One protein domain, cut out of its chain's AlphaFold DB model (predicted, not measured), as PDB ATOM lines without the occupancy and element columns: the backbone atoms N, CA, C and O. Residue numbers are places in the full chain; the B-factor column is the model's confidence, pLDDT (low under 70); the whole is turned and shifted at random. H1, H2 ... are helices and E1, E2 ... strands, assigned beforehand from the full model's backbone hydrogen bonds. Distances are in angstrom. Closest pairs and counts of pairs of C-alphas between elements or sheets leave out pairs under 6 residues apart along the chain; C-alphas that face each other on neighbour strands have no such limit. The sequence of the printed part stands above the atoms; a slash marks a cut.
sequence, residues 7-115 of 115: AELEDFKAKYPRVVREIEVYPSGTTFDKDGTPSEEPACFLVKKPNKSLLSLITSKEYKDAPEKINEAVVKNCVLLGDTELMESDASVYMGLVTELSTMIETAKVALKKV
ATOM      1  N   ALA A   7      30.947   4.420  25.010       91.56
ATOM      2  CA  ALA A   7      30.022   3.308  24.816       91.56
ATOM      3  C   ALA A   7      28.794   3.740  23.997       91.56
ATOM      4  O   ALA A   7      28.466   3.094  23.009       91.56
ATOM      5  N   GLU A   8      28.186   4.883  24.331       92.12
ATOM      6  CA  GLU A   8      27.043   5.426  23.584       92.12
ATOM      7  C   GLU A   8      27.412   5.772  22.138       92.12
ATOM      8  O   GLU A   8      26.646   5.499  21.210       92.12
ATOM      9  N   LEU A   9      28.608   6.330  21.920       91.69
ATOM     10  CA  LEU A   9      29.129   6.586  20.579       91.69
ATOM     11  C   LEU A   9      29.210   5.295  19.752       91.69
ATOM     12  O   LEU A   9      28.763   5.265  18.601       91.69
ATOM     13  N   GLU A  10      29.779   4.231  20.319       92.12
ATOM     14  CA  GLU A  10      29.903   2.941  19.638       92.12
ATOM     15  C   GLU A  10      28.535   2.276  19.409       92.12
ATOM     16  O   GLU A  10      28.289   1.769  18.312       92.12
ATOM     17  N   ASP A  11      27.598   2.383  20.355       94.06
ATOM     18  CA  ASP A  11      26.221   1.899  20.196       94.06
ATOM     19  C   ASP A  11      25.505   2.593  19.029       94.06
ATOM     20  O   ASP A  11      24.876   1.945  18.181       94.06
ATOM     21  N   PHE A  12      25.636   3.919  18.914       93.19
ATOM     22  CA  PHE A  12      25.065   4.654  17.788       93.19
ATOM     23  C   PHE A  12      25.756   4.333  16.467       93.19
ATOM     24  O   PHE A  12      25.069   4.220  15.450       93.19
ATOM     25  N   LYS A  13      27.081   4.149  16.451       92.12
ATOM     26  CA  LYS A  13      27.804   3.703  15.250       92.12
ATOM     27  C   LYS A  13      27.377   2.301  14.818       92.12
ATOM     28  O   LYS A  13      27.256   2.064  13.616       92.12
ATOM     29  N   ALA A  14      27.109   1.398  15.761       92.44
ATOM     30  CA  ALA A  14      26.593   0.063  15.476       92.44
ATOM     31  C   ALA A  14      25.163   0.119  14.915       92.44
ATOM     32  O   ALA A  14      24.858  -0.540  13.921       92.44
ATOM     33  N   LYS A  15      24.298   0.960  15.500       91.75
ATOM     34  CA  LYS A  15      22.909   1.159  15.051       91.75
ATOM     35  C   LYS A  15      22.808   1.876  13.702       91.75
ATOM     36  O   LYS A  15      21.922   1.574  12.902       91.75
ATOM     37  N   TYR A  16      23.695   2.834  13.449       89.94
ATOM     38  CA  TYR A  16      23.702   3.686  12.262       89.94
ATOM     39  C   TYR A  16      25.086   3.675  11.586       89.94
ATOM     40  O   TYR A  16      25.817   4.676  11.593       89.94
ATOM     41  N   PRO A  17      25.466   2.554  10.954       85.44
ATOM     42  CA  PRO A  17      26.804   2.387  10.410       85.44
ATOM     43  C   PRO A  17      27.112   3.432   9.334       85.44
ATOM     44  O   PRO A  17      26.320   3.674   8.422       85.44
ATOM     45  N   ARG A  18      28.310   4.027   9.418       83.88
ATOM     46  CA  ARG A  18      28.885   4.982   8.440       83.88
ATOM     47  C   ARG A  18      28.163   6.328   8.304       83.88
ATOM     48  O   ARG A  18      28.527   7.127   7.434       83.88
ATOM     49  N   VAL A  19      27.148   6.592   9.123       88.25
ATOM     50  CA  VAL A  19      26.369   7.836   9.041       88.25
ATOM     51  C   VAL A  19      26.441   8.696  10.296       88.25
ATOM     52  O   VAL A  19      26.004   9.839  10.223       88.25
ATOM     53  N   VAL A  20      27.012   8.194  11.391       92.94
ATOM     54  CA  VAL A  20      27.236   8.958  12.626       92.94
ATOM     55  C   VAL A  20      28.475   9.849  12.500       92.94
ATOM     56  O   VAL A  20      29.477   9.431  11.912       92.94
ATOM     57  N   ARG A  21      28.397  11.076  13.020       92.31
ATOM     58  CA  ARG A  21      29.476  12.071  13.067       92.31
ATOM     59  C   ARG A  21      29.416  12.858  14.369       92.31
ATOM     60  O   ARG A  21      28.326  13.108  14.871       92.31
ATOM     61  N   GLU A  22      30.575  13.270  14.857       94.06
ATOM     62  CA  GLU A  22      30.685  14.260  15.927       94.06
ATOM     63  C   GLU A  22      30.812  15.653  15.297       94.06
ATOM     64  O   GLU A  22      31.493  15.809  14.280       94.06
ATOM     65  N   ILE A  23      30.112  16.633  15.863       94.44
ATOM     66  CA  ILE A  23      30.166  18.047  15.488       94.44
ATOM     67  C   ILE A  23      30.524  18.838  16.741       94.44
ATOM     68  O   ILE A  23      29.923  18.630  17.794       94.44
ATOM     69  N   GLU A  24      31.476  19.752  16.603       94.56
ATOM     70  CA  GLU A  24      31.853  20.718  17.632       94.56
ATOM     71  C   GLU A  24      31.431  22.111  17.164       94.56
ATOM     72  O   GLU A  24      31.731  22.507  16.036       94.56
ATOM     73  N   VAL A  25      30.707  22.839  18.012       94.50
ATOM     74  CA  VAL A  25      30.238  24.199  17.730       94.50
ATOM     75  C   VAL A  25      30.707  25.126  18.838       94.50
ATOM     76  O   VAL A  25      30.426  24.897  20.011       94.50
ATOM     77  N   TYR A  26      31.405  26.187  18.456       92.56
ATOM     78  CA  TYR A  26      31.923  27.171  19.396       92.56
ATOM     79  C   TYR A  26      30.896  28.288  19.651       92.56
ATOM     80  O   TYR A  26      30.296  28.781  18.688       92.56
ATOM     81  N   PRO A  27      30.697  28.709  20.913       90.50
ATOM     82  CA  PRO A  27      29.946  29.919  21.252       90.50
ATOM     83  C   PRO A  27      30.465  31.165  20.518       90.50
ATOM     84  O   PRO A  27      31.648  31.262  20.188       90.50
ATOM     85  N   SER A  28      29.609  32.168  20.289       83.50
ATOM     86  CA  SER A  28      29.982  33.377  19.520       83.50
ATOM     87  C   SER A  28      31.091  34.227  20.154       83.50
ATOM     88  O   SER A  28      31.705  35.036  19.457       83.50
ATOM     89  N   GLY A  29      31.369  34.041  21.448       83.06
ATOM     90  CA  GLY A  29      32.459  34.693  22.178       83.06
ATOM     91  C   GLY A  29      33.820  34.009  22.044       83.06
ATOM     92  O   GLY A  29      34.827  34.576  22.476       83.06
ATOM     93  N   THR A  30      33.878  32.829  21.417       89.94
ATOM     94  CA  THR A  30      35.116  32.057  21.358       89.94
ATOM     95  C   THR A  30      36.149  32.753  20.482       89.94
ATOM     96  O   THR A  30      35.945  33.006  19.294       89.94
ATOM     97  N   THR A  31      37.307  33.015  21.073       92.69
ATOM     98  CA  THR A  31      38.503  33.479  20.375       92.69
ATOM     99  C   THR A  31      39.504  32.342  20.269       92.69
ATOM    100  O   THR A  31      39.527  31.448  21.110       92.69
ATOM    101  N   PHE A  32      40.330  32.375  19.227       93.69
ATOM    102  CA  PHE A  32      41.395  31.402  19.018       93.69
ATOM    103  C   PHE A  32      42.735  32.106  19.179       93.69
ATOM    104  O   PHE A  32      42.952  33.179  18.604       93.69
ATOM    105  N   ASP A  33      43.623  31.523  19.978       94.12
ATOM    106  CA  ASP A  33      44.990  32.017  20.091       94.12
ATOM    107  C   ASP A  33      45.814  31.711  18.822       94.12
ATOM    108  O   ASP A  33      45.317  31.190  17.820       94.12
ATOM    109  N   LYS A  34      47.103  32.065  18.842       92.31
ATOM    110  CA  LYS A  34      48.004  31.876  17.692       92.31
ATOM    111  C   LYS A  34      48.253  30.405  17.350       92.31
ATOM    112  O   LYS A  34      48.663  30.126  16.227       92.31
ATOM    113  N   ASP A  35      48.008  29.510  18.299       91.94
ATOM    114  CA  ASP A  35      48.185  28.069  18.163       91.94
ATOM    115  C   ASP A  35      46.852  27.366  17.828       91.94
ATOM    116  O   ASP A  35      46.822  26.152  17.630       91.94
ATOM    117  N   GLY A  36      45.756  28.128  17.694       88.81
ATOM    118  CA  GLY A  36      44.423  27.615  17.380       88.81
ATOM    119  C   GLY A  36      43.674  27.061  18.592       88.81
ATOM    120  O   GLY A  36      42.682  26.355  18.415       88.81
ATOM    121  N   THR A  37      44.122  27.368  19.810       92.00
ATOM    122  CA  THR A  37      43.444  26.955  21.043       92.00
ATOM    123  C   THR A  37      42.234  27.859  21.290       92.00
ATOM    124  O   THR A  37      42.393  29.086  21.297       92.00
ATOM    125  N   PRO A  38      41.030  27.297  21.494       92.31
ATOM    126  CA  PRO A  38      39.837  28.085  21.766       92.31
ATOM    127  C   PRO A  38      39.834  28.619  23.206       92.31
ATOM    128  O   PRO A  38      40.283  27.950  24.136       92.31
ATOM    129  N   SER A  39      39.282  29.817  23.401       92.62
ATOM    130  CA  SER A  39      39.103  30.423  24.727       92.62
ATOM    131  C   SER A  39      37.982  29.784  25.552       92.62
ATOM    132  O   SER A  39      37.926  29.996  26.762       92.62
ATOM    133  N   GLU A  40      37.084  29.038  24.908       90.12
ATOM    134  CA  GLU A  40      35.926  28.379  25.516       90.12
ATOM    135  C   GLU A  40      35.809  26.937  25.002       90.12
ATOM    136  O   GLU A  40      36.250  26.623  23.894       90.12
ATOM    137  N   GLU A  41      35.214  26.047  25.803       90.94
ATOM    138  CA  GLU A  41      34.933  24.681  25.351       90.94
ATOM    139  C   GLU A  41      33.824  24.686  24.280       90.94
ATOM    140  O   GLU A  41      32.837  25.414  24.420       90.94
ATOM    141  N   PRO A  42      33.943  23.869  23.217       93.50
ATOM    142  CA  PRO A  42      32.882  23.737  22.231       93.50
ATOM    143  C   PRO A  42      31.704  22.925  22.775       93.50
ATOM    144  O   PRO A  42      31.875  21.949  23.509       93.50
ATOM    145  N   ALA A  43      30.513  23.250  22.284       94.62
ATOM    146  CA  ALA A  43      29.355  22.374  22.353       94.62
ATOM    147  C   ALA A  43      29.579  21.156  21.444       94.62
ATOM    148  O   ALA A  43      29.843  21.295  20.248       94.62
ATOM    149  N   CYS A  44      29.458  19.958  21.996       95.81
ATOM    150  CA  CYS A  44      29.692  18.694  21.320       95.81
ATOM    151  C   CYS A  44      28.364  17.999  21.001       95.81
ATOM    152  O   CYS A  44      27.556  17.714  21.882       95.81
ATOM    153  N   PHE A  45      28.173  17.612  19.740       96.19
ATOM    154  CA  PHE A  45      26.978  16.911  19.274       96.19
ATOM    155  C   PHE A  45      27.342  15.628  18.550       96.19
ATOM    156  O   PHE A  45      28.244  15.594  17.715       96.19
ATOM    157  N   LEU A  46      26.591  14.573  18.830       95.38
ATOM    158  CA  LEU A  46      26.573  13.363  18.038       95.38
ATOM    159  C   LEU A  46      25.394  13.433  17.074       95.38
ATOM    160  O   LEU A  46      24.238  13.476  17.494       95.38
ATOM    161  N   VAL A  47      25.674  13.412  15.777       95.62
ATOM    162  CA  VAL A  47      24.650  13.516  14.739       95.62
ATOM    163  C   VAL A  47      24.697  12.329  13.791       95.62
ATOM    164  O   VAL A  47      25.726  11.677  13.624       95.62
ATOM    165  N   LYS A  48      23.592  12.059  13.104       94.81
ATOM    166  CA  LYS A  48      23.534  11.150  11.960       94.81
ATOM    167  C   LYS A  48      23.225  11.905  10.674       94.81
ATOM    168  O   LYS A  48      22.509  12.903  10.673       94.81
ATOM    169  N   LYS A  49      23.722  11.387   9.550       91.69
ATOM    170  CA  LYS A  49      23.393  11.925   8.225       91.69
ATOM    171  C   LYS A  49      21.881  11.904   7.965       91.69
ATOM    172  O   LYS A  49      21.215  10.926   8.324       91.69
ATOM    173  N   PRO A  50      21.360  12.927   7.263       91.75
ATOM    174  CA  PRO A  50      19.969  12.956   6.840       91.75
ATOM    175  C   PRO A  50      19.670  11.755   5.935       91.75
ATOM    176  O   PRO A  50      20.454  11.404   5.051       91.75
ATOM    177  N   ASN A  51      18.521  11.120   6.154       90.69
ATOM    178  CA  ASN A  51      18.048  10.020   5.317       90.69
ATOM    179  C   ASN A  51      17.122  10.532   4.198       90.69
ATOM    180  O   ASN A  51      16.711  11.693   4.189       90.69
ATOM    181  N   LYS A  52      16.767   9.652   3.251       90.25
ATOM    182  CA  LYS A  52      15.888  10.003   2.120       90.25
ATOM    183  C   LYS A  52      14.549  10.591   2.581       90.25
ATOM    184  O   LYS A  52      14.096  11.563   1.992       90.25
ATOM    185  N   SER A  53      13.959  10.048   3.646       91.19
ATOM    186  CA  SER A  53      12.676  10.512   4.188       91.19
ATOM    187  C   SER A  53      12.741  11.957   4.681       91.19
ATOM    188  O   SER A  53      11.874  12.752   4.327       91.19
ATOM    189  N   LEU A  54      13.785  12.319   5.434       92.12
ATOM    190  CA  LEU A  54      13.994  13.692   5.893       92.12
ATOM    191  C   LEU A  54      14.220  14.637   4.710       92.12
ATOM    192  O   LEU A  54      13.623  15.706   4.665       92.12
ATOM    193  N   LEU A  55      15.036  14.233   3.732       91.50
ATOM    194  CA  LEU A  55      15.279  15.043   2.536       91.50
ATOM    195  C   LEU A  55      13.984  15.306   1.758       91.50
ATOM    196  O   LEU A  55      13.731  16.443   1.367       91.50
ATOM    197  N   SER A  56      13.142  14.289   1.573       90.69
ATOM    198  CA  SER A  56      11.831  14.454   0.940       90.69
ATOM    199  C   SER A  56      10.930  15.394   1.741       90.69
ATOM    200  O   SER A  56      10.331  16.291   1.149       90.69
ATOM    201  N   LEU A  57      10.886  15.250   3.070       91.44
ATOM    202  CA  LEU A  57      10.080  16.092   3.959       91.44
ATOM    203  C   LEU A  57      10.440  17.577   3.823       91.44
ATOM    204  O   LEU A  57       9.571  18.387   3.507       91.44
ATOM    205  N   ILE A  58      11.719  17.929   3.979       90.75
ATOM    206  CA  ILE A  58      12.164  19.336   3.966       90.75
ATOM    207  C   ILE A  58      12.105  19.978   2.574       90.75
ATOM    208  O   ILE A  58      12.209  21.193   2.446       90.75
ATOM    209  N   THR A  59      11.962  19.177   1.514       87.69
ATOM    210  CA  THR A  59      11.739  19.674   0.141       87.69
ATOM    211  C   THR A  59      10.262  19.759  -0.239       87.69
ATOM    212  O   THR A  59       9.932  20.213  -1.336       87.69
ATOM    213  N   SER A  60       9.363  19.313   0.640       89.12
ATOM    214  CA  SER A  60       7.926  19.376   0.400       89.12
ATOM    215  C   SER A  60       7.414  20.819   0.433       89.12
ATOM    216  O   SER A  60       8.037  21.720   0.999       89.12
ATOM    217  N   LYS A  61       6.239  21.045  -0.167       85.62
ATOM    218  CA  LYS A  61       5.617  22.377  -0.225       85.62
ATOM    219  C   LYS A  61       5.385  22.988   1.158       85.62
ATOM    220  O   LYS A  61       5.472  24.199   1.285       85.62
ATOM    221  N   GLU A  62       5.116  22.164   2.168       84.38
ATOM    222  CA  GLU A  62       4.876  22.619   3.541       84.38
ATOM    223  C   GLU A  62       6.120  23.260   4.178       84.38
ATOM    224  O   GLU A  62       5.997  24.167   4.998       84.38
ATOM    225  N   TYR A  63       7.313  22.809   3.785       88.56
ATOM    226  CA  TYR A  63       8.585  23.255   4.355       88.56
ATOM    227  C   TYR A  63       9.278  24.325   3.506       88.56
ATOM    228  O   TYR A  63      10.141  25.036   4.012       88.56
ATOM    229  N   LYS A  64       8.888  24.466   2.233       78.44
ATOM    230  CA  LYS A  64       9.574  25.296   1.233       78.44
ATOM    231  C   LYS A  64       9.802  26.748   1.672       78.44
ATOM    232  O   LYS A  64      10.866  27.286   1.395       78.44
ATOM    233  N   ASP A  65       8.835  27.334   2.371       84.88
ATOM    234  CA  ASP A  65       8.874  28.729   2.823       84.88
ATOM    235  C   ASP A  65       8.863  28.829   4.362       84.88
ATOM    236  O   ASP A  65       8.468  29.840   4.935       84.88
ATOM    237  N   ALA A  66       9.280  27.755   5.043       90.00
ATOM    238  CA  ALA A  66       9.293  27.648   6.498       90.00
ATOM    239  C   ALA A  66      10.693  27.243   7.003       90.00
ATOM    240  O   ALA A  66      10.877  26.104   7.445       90.00
ATOM    241  N   PRO A  67      11.690  28.150   6.939       87.75
ATOM    242  CA  PRO A  67      13.070  27.850   7.326       87.75
ATOM    243  C   PRO A  67      13.180  27.362   8.774       87.75
ATOM    244  O   PRO A  67      13.894  26.400   9.032       87.75
ATOM    245  N   GLU A  68      12.392  27.925   9.691       90.31
ATOM    246  CA  GLU A  68      12.345  27.474  11.088       90.31
ATOM    247  C   GLU A  68      11.905  26.011  11.207       90.31
ATOM    248  O   GLU A  68      12.562  25.207  11.863       90.31
ATOM    249  N   LYS A  69      10.853  25.615  10.475       91.69
ATOM    250  CA  LYS A  69      10.391  24.219  10.459       91.69
ATOM    251  C   LYS A  69      11.437  23.281   9.869       91.69
ATOM    252  O   LYS A  69      11.559  22.142  10.313       91.69
ATOM    253  N   ILE A  70      12.177  23.731   8.850       92.31
ATOM    254  CA  ILE A  70      13.294  22.957   8.299       92.31
ATOM    255  C   ILE A  70      14.356  22.766   9.382       92.31
ATOM    256  O   ILE A  70      14.744  21.626   9.625       92.31
ATOM    257  N   ASN A  71      14.784  23.838  10.048       93.44
ATOM    258  CA  ASN A  71      15.810  23.788  11.088       93.44
ATOM    259  C   ASN A  71      15.405  22.832  12.218       93.44
ATOM    260  O   ASN A  71      16.149  21.902  12.529       93.44
ATOM    261  N   GLU A  72      14.184  22.969  12.739       92.75
ATOM    262  CA  GLU A  72      13.632  22.078  13.763       92.75
ATOM    263  C   GLU A  72      13.605  20.616  13.305       92.75
ATOM    264  O   GLU A  72      14.046  19.718  14.026       92.75
ATOM    265  N   ALA A  73      13.108  20.349  12.092       93.75
ATOM    266  CA  ALA A  73      13.042  18.994  11.560       93.75
ATOM    267  C   ALA A  73      14.439  18.386  11.405       93.75
ATOM    268  O   ALA A  73      14.628  17.199  11.675       93.75
ATOM    269  N   VAL A  74      15.413  19.184  10.983       94.25
ATOM    270  CA  VAL A  74      16.791  18.749  10.785       94.25
ATOM    271  C   VAL A  74      17.469  18.457  12.116       94.25
ATOM    272  O   VAL A  74      18.000  17.358  12.272       94.25
ATOM    273  N   VAL A  75      17.385  19.361  13.093       94.88
ATOM    274  CA  VAL A  75      17.923  19.146  14.445       94.88
ATOM    275  C   VAL A  75      17.294  17.897  15.063       94.88
ATOM    276  O   VAL A  75      18.004  16.955  15.410       94.88
ATOM    277  N   LYS A  76      15.959  17.807  15.070       94.00
ATOM    278  CA  LYS A  76      15.216  16.679  15.654       94.00
ATOM    279  C   LYS A  76      15.544  15.325  15.024       94.00
ATOM    280  O   LYS A  76      15.490  14.299  15.697       94.00
ATOM    281  N   ASN A  77      15.801  15.288  13.716       94.31
ATOM    282  CA  ASN A  77      16.034  14.028  13.014       94.31
ATOM    283  C   ASN A  77      17.509  13.656  12.906       94.31
ATOM    284  O   ASN A  77      17.788  12.475  12.703       94.31
ATOM    285  N   CYS A  78      18.430  14.612  12.987       95.19
ATOM    286  CA  CYS A  78      19.856  14.358  12.810       95.19
ATOM    287  C   CYS A  78      20.614  14.312  14.135       95.19
ATOM    288  O   CYS A  78      21.546  13.521  14.223       95.19
ATOM    289  N   VAL A  79      20.237  15.082  15.156       95.75
ATOM    290  CA  VAL A  79      20.914  15.049  16.462       95.75
ATOM    291  C   VAL A  79      20.506  13.790  17.227       95.75
ATOM    292  O   VAL A  79      19.327  13.457  17.324       95.75
ATOM    293  N   LEU A  80      21.499  13.051  17.719       94.25
ATOM    294  CA  LEU A  80      21.330  11.827  18.504       94.25
ATOM    295  C   LEU A  80      21.546  12.096  19.992       94.25
ATOM    296  O   LEU A  80      20.722  11.690  20.801       94.25
ATOM    297  N   LEU A  81      22.649  12.776  20.316       94.81
ATOM    298  CA  LEU A  81      23.047  13.229  21.650       94.81
ATOM    299  C   LEU A  81      23.843  14.530  21.503       94.81
ATOM    300  O   LEU A  81      24.341  14.828  20.418       94.81
ATOM    301  N   GLY A  82      24.003  15.289  22.579       93.56
ATOM    302  CA  GLY A  82      24.857  16.472  22.582       93.56
ATOM    303  C   GLY A  82      24.526  17.441  23.704       93.56
ATOM    304  O   GLY A  82      23.667  17.151  24.534       93.56
ATOM    305  N   ASP A  83      25.193  18.591  23.698       92.81
ATOM    306  CA  ASP A  83      25.011  19.656  24.687       92.81
ATOM    307  C   ASP A  83      23.711  20.428  24.420       92.81
ATOM    308  O   ASP A  83      23.707  21.557  23.927       92.81
ATOM    309  N   THR A  84      22.570  19.794  24.709       89.19
ATOM    310  CA  THR A  84      21.241  20.365  24.448       89.19
ATOM    311  C   THR A  84      20.973  21.610  25.282       89.19
ATOM    312  O   THR A  84      20.378  22.546  24.769       89.19
ATOM    313  N   GLU A  85      21.462  21.664  26.524       90.44
ATOM    314  CA  GLU A  85      21.328  22.857  27.370       90.44
ATOM    315  C   GLU A  85      22.025  24.068  26.742       90.44
ATOM    316  O   GLU A  85      21.464  25.165  26.692       90.44
ATOM    317  N   LEU A  86      23.231  23.871  26.204       90.00
ATOM    318  CA  LEU A  86      23.990  24.937  25.556       90.00
ATOM    319  C   LEU A  86      23.370  25.320  24.205       90.00
ATOM    320  O   LEU A  86      23.288  26.497  23.874       90.00
ATOM    321  N   MET A  87      22.851  24.343  23.458       92.56
ATOM    322  CA  MET A  87      22.092  24.586  22.229       92.56
ATOM    323  C   MET A  87      20.810  25.399  22.475       92.56
ATOM    324  O   MET A  87      20.458  26.237  21.653       92.56
ATOM    325  N   GLU A  88      20.100  25.148  23.574       90.38
ATOM    326  CA  GLU A  88      18.861  25.859  23.919       90.38
ATOM    327  C   GLU A  88      19.119  27.256  24.498       90.38
ATOM    328  O   GLU A  88      18.302  28.159  24.309       90.38
ATOM    329  N   SER A  89      20.241  27.445  25.197       90.38
ATOM    330  CA  SER A  89      20.576  28.706  25.873       90.38
ATOM    331  C   SER A  89      21.441  29.660  25.041       90.38
ATOM    332  O   SER A  89      21.382  30.869  25.276       90.38
ATOM    333  N   ASP A  90      22.189  29.164  24.048       91.56
ATOM    334  CA  ASP A  90      23.025  29.969  23.152       91.56
ATOM    335  C   ASP A  90      22.591  29.829  21.682       91.56
ATOM    336  O   ASP A  90      22.820  28.820  21.005       91.56
ATOM    337  N   ALA A  91      22.014  30.910  21.148       92.00
ATOM    338  CA  ALA A  91      21.578  30.988  19.755       92.00
ATOM    339  C   ALA A  91      22.724  30.765  18.749       92.00
ATOM    340  O   ALA A  91      22.490  30.268  17.647       92.00
ATOM    341  N   SER A  92      23.960  31.106  19.112       93.19
ATOM    342  CA  SER A  92      25.155  30.905  18.282       93.19
ATOM    343  C   SER A  92      25.448  29.419  18.112       93.19
ATOM    344  O   SER A  92      25.739  28.969  17.003       93.19
ATOM    345  N   VAL A  93      25.308  28.650  19.194       94.75
ATOM    346  CA  VAL A  93      25.501  27.198  19.190       94.75
ATOM    347  C   VAL A  93      24.407  26.521  18.372       94.75
ATOM    348  O   VAL A  93      24.709  25.699  17.504       94.75
ATOM    349  N   TYR A  94      23.148  26.921  18.565       95.06
ATOM    350  CA  TYR A  94      22.042  26.430  17.742       95.06
ATOM    351  C   TYR A  94      22.269  26.702  16.249       95.06
ATOM    352  O   TYR A  94      22.213  25.788  15.425       95.06
ATOM    353  N   MET A  95      22.577  27.950  15.886       94.38
ATOM    354  CA  MET A  95      22.766  28.335  14.487       94.38
ATOM    355  C   MET A  95      24.011  27.700  13.858       94.38
ATOM    356  O   MET A  95      23.977  27.323  12.683       94.38
ATOM    357  N   GLY A  96      25.090  27.528  14.624       94.88
ATOM    358  CA  GLY A  96      26.279  26.803  14.181       94.88
ATOM    359  C   GLY A  96      25.970  25.336  13.882       94.88
ATOM    360  O   GLY A  96      26.303  24.840  12.803       94.88
ATOM    361  N   LEU A  97      25.221  24.664  14.762       95.88
ATOM    362  CA  LEU A  97      24.781  23.289  14.533       95.88
ATOM    363  C   LEU A  97      23.871  23.175  13.300       95.88
ATOM    364  O   LEU A  97      24.063  22.292  12.463       95.88
ATOM    365  N   VAL A  98      22.898  24.080  13.152       95.19
ATOM    366  CA  VAL A  98      22.011  24.134  11.976       95.19
ATOM    367  C   VAL A  98      22.810  24.314  10.683       95.19
ATOM    368  O   VAL A  98      22.489  23.679   9.674       95.19
ATOM    369  N   THR A  99      23.866  25.128  10.700       94.56
ATOM    370  CA  THR A  99      24.742  25.365   9.542       94.56
ATOM    371  C   THR A  99      25.477  24.092   9.123       94.56
ATOM    372  O   THR A  99      25.443  23.703   7.949       94.56
ATOM    373  N   GLU A 100      26.069  23.378  10.080       95.31
ATOM    374  CA  GLU A 100      26.748  22.104   9.820       95.31
ATOM    375  C   GLU A 100      25.778  21.041   9.283       95.31
ATOM    376  O   GLU A 100      26.033  20.382   8.266       95.31
ATOM    377  N   LEU A 101      24.600  20.917   9.901       94.69
ATOM    378  CA  LEU A 101      23.567  19.987   9.446       94.69
ATOM    379  C   LEU A 101      23.038  20.344   8.046       94.69
ATOM    380  O   LEU A 101      22.778  19.448   7.236       94.69
ATOM    381  N   SER A 102      22.927  21.633   7.725       91.81
ATOM    382  CA  SER A 102      22.532  22.108   6.393       91.81
ATOM    383  C   SER A 102      23.567  21.737   5.332       91.81
ATOM    384  O   SER A 102      23.208  21.189   4.286       91.81
ATOM    385  N   THR A 103      24.857  21.894   5.635       92.62
ATOM    386  CA  THR A 103      25.960  21.460   4.758       92.62
ATOM    387  C   THR A 103      25.901  19.950   4.488       92.62
ATOM    388  O   THR A 103      26.081  19.481   3.354       92.62
ATOM    389  N   MET A 104      25.567  19.152   5.508       91.88
ATOM    390  CA  MET A 104      25.360  17.708   5.352       91.88
ATOM    391  C   MET A 104      24.168  17.382   4.441       91.88
ATOM    392  O   MET A 104      24.249  16.447   3.636       91.88
ATOM    393  N   ILE A 105      23.073  18.140   4.538       90.44
ATOM    394  CA  ILE A 105      21.887  18.000   3.682       90.44
ATOM    395  C   ILE A 105      22.211  18.317   2.229       90.44
ATOM    396  O   ILE A 105      21.829  17.552   1.343       90.44
ATOM    397  N   GLU A 106      22.918  19.411   1.966       90.00
ATOM    398  CA  GLU A 106      23.325  19.787   0.612       90.00
ATOM    399  C   GLU A 106      24.220  18.720  -0.013       90.00
ATOM    400  O   GLU A 106      23.954  18.252  -1.125       90.00
ATOM    401  N   THR A 107      25.203  18.238   0.747       88.75
ATOM    402  CA  THR A 107      26.081  17.144   0.320       88.75
ATOM    403  C   THR A 107      25.282  15.876   0.002       88.75
ATOM    404  O   THR A 107      25.509  15.229  -1.024       88.75
ATOM    405  N   ALA A 108      24.304  15.525   0.843       87.19
ATOM    406  CA  ALA A 108      23.441  14.367   0.623       87.19
ATOM    407  C   ALA A 108      22.541  14.535  -0.617       87.19
ATOM    408  O   ALA A 108      22.394  13.595  -1.399       87.19
ATOM    409  N   LYS A 109      21.989  15.734  -0.850       84.50
ATOM    410  CA  LYS A 109      21.203  16.060  -2.053       84.50
ATOM    411  C   LYS A 109      22.040  15.920  -3.324       84.50
ATOM    412  O   LYS A 109      21.561  15.357  -4.305       84.50
ATOM    413  N   VAL A 110      23.284  16.401  -3.321       84.50
ATOM    414  CA  VAL A 110      24.194  16.275  -4.473       84.50
ATOM    415  C   VAL A 110      24.536  14.813  -4.748       84.50
ATOM    416  O   VAL A 110      24.507  14.394  -5.903       84.50
ATOM    417  N   ALA A 111      24.807  14.018  -3.710       78.25
ATOM    418  CA  ALA A 111      25.084  12.591  -3.869       78.25
ATOM    419  C   ALA A 111      23.911  11.830  -4.515       78.25
ATOM    420  O   ALA A 111      24.145  10.926  -5.312       78.25
ATOM    421  N   LEU A 112      22.664  12.224  -4.231       71.62
ATOM    422  CA  LEU A 112      21.471  11.634  -4.852       71.62
ATOM    423  C   LEU A 112      21.282  12.024  -6.324       71.62
ATOM    424  O   LEU A 112      20.693  11.251  -7.066       71.62
ATOM    425  N   LYS A 113      21.769  13.196  -6.754       67.81
ATOM    426  CA  LYS A 113      21.689  13.644  -8.159       67.81
ATOM    427  C   LYS A 113      22.698  12.955  -9.083       67.81
ATOM    428  O   LYS A 113      22.571  13.071 -10.293       67.81
ATOM    429  N   LYS A 114      23.725  12.306  -8.527       59.09
ATOM    430  CA  LYS A 114      24.768  11.594  -9.289       59.09
ATOM    431  C   LYS A 114      24.367  10.163  -9.682       59.09
ATOM    432  O   LYS A 114      25.223   9.426 -10.164       59.09
ATOM    433  N   VAL A 115      23.116   9.774  -9.430       46.59
ATOM    434  CA  VAL A 115      22.555   8.448  -9.731       46.59
ATOM    435  C   VAL A 115      21.638   8.543 -10.937       46.59
ATOM    436  O   VAL A 115      20.847   9.512 -10.973       46.59
TER     437      VAL A 115
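This is residues 7 to 115 of the 115 residues of an uncharacterized protein of Capnocytophaga sp. oral taxon 323 (UniProt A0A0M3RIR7). A small three-stranded sheet is sandwiched between the long helix H5 on one face and the short helix H1 on the other. Beyond one end of the sheet H2 and H3 form a helical hairpin, H3 packing across H5, while the long loop of residues 26 to 42 reaches away at the opposite end. The printed part has 109 residues, with five named helices and three named strands in the order H1 E1 E2 H2 H3 E3 H4 H5; the class is mixed, helices and strands. The sheet, in the order E1, E2, E3, is antiparallel, and it makes three layers, helices on both faces: H4 and H5 on one, H1 on the other. The whole is compact, with a radius of gyration of the C-alphas of 15.2 A and spans of 44 by 35 by 27 A.

Start at H1, residues 7 to 15, which is on the sheet of E1, residues 20 to 25, E2, residues 43 to 48, and E3, residues 79 to 82. H1 lies over E2 at a height over the sheet of 9.6 A; its closest C-alphas to E1 are those of Lys 13 and Val 20, 5.9 A apart. E1 and E2 form a hairpin; look for N 23 and O 45 within hydrogen-bond range at 2.8 A. E2 and E3 are antiparallel, with N 80 and O 46 2.8 A apart. H2, residues 52 to 58, is not on the sheet; it touches H3, residues 67 to 78, at a shallow tilt of 24 degrees, opposite ways, closest at the C-alphas of Ile 58 and Ile 70, 5.8 A. H3 only grazes the sheet, with residues 75 to 78. H4, residues 84 to 89, and H5, residues 91 to 113, touch only at the corner, closest at the C-alphas of Met 87 and Tyr 94, 4.9 A. H5 lies over E1 and E2 at a height over the sheet of 9.0 A. With residues 98 to 102 alone it touches H3, about perpendicular at 80 degrees, closest at the C-alphas of Asn 71 and Val 98, 6.3 A. H1 is apart from H5. Every O i to N i+4 pair is within hydrogen-bond range in H1, H2, H3, H4 and H5.

Find C-alpha 7 at (30.022, 3.308, 24.816); from there H1 runs 12.3 A. E1 begins at C-alpha 20, (27.236, 8.958, 12.626); E1 and E2 are each 16.4 A long. H2 is 10.2 A, H3 16.1 A, E3 7.4 A and H4 8.5 A long. H5, 32.9 A, ends at C-alpha 113, (21.689, 13.644, -8.159).

The two C-alphas farthest apart are those of Lys 34 and Lys 61, 47.0 A. The link from E1 to E2, 17 residues, is long; the printed part has no cut. Mean pLDDT of the printed part is 90.3, and residues 113 to 115 are under 70.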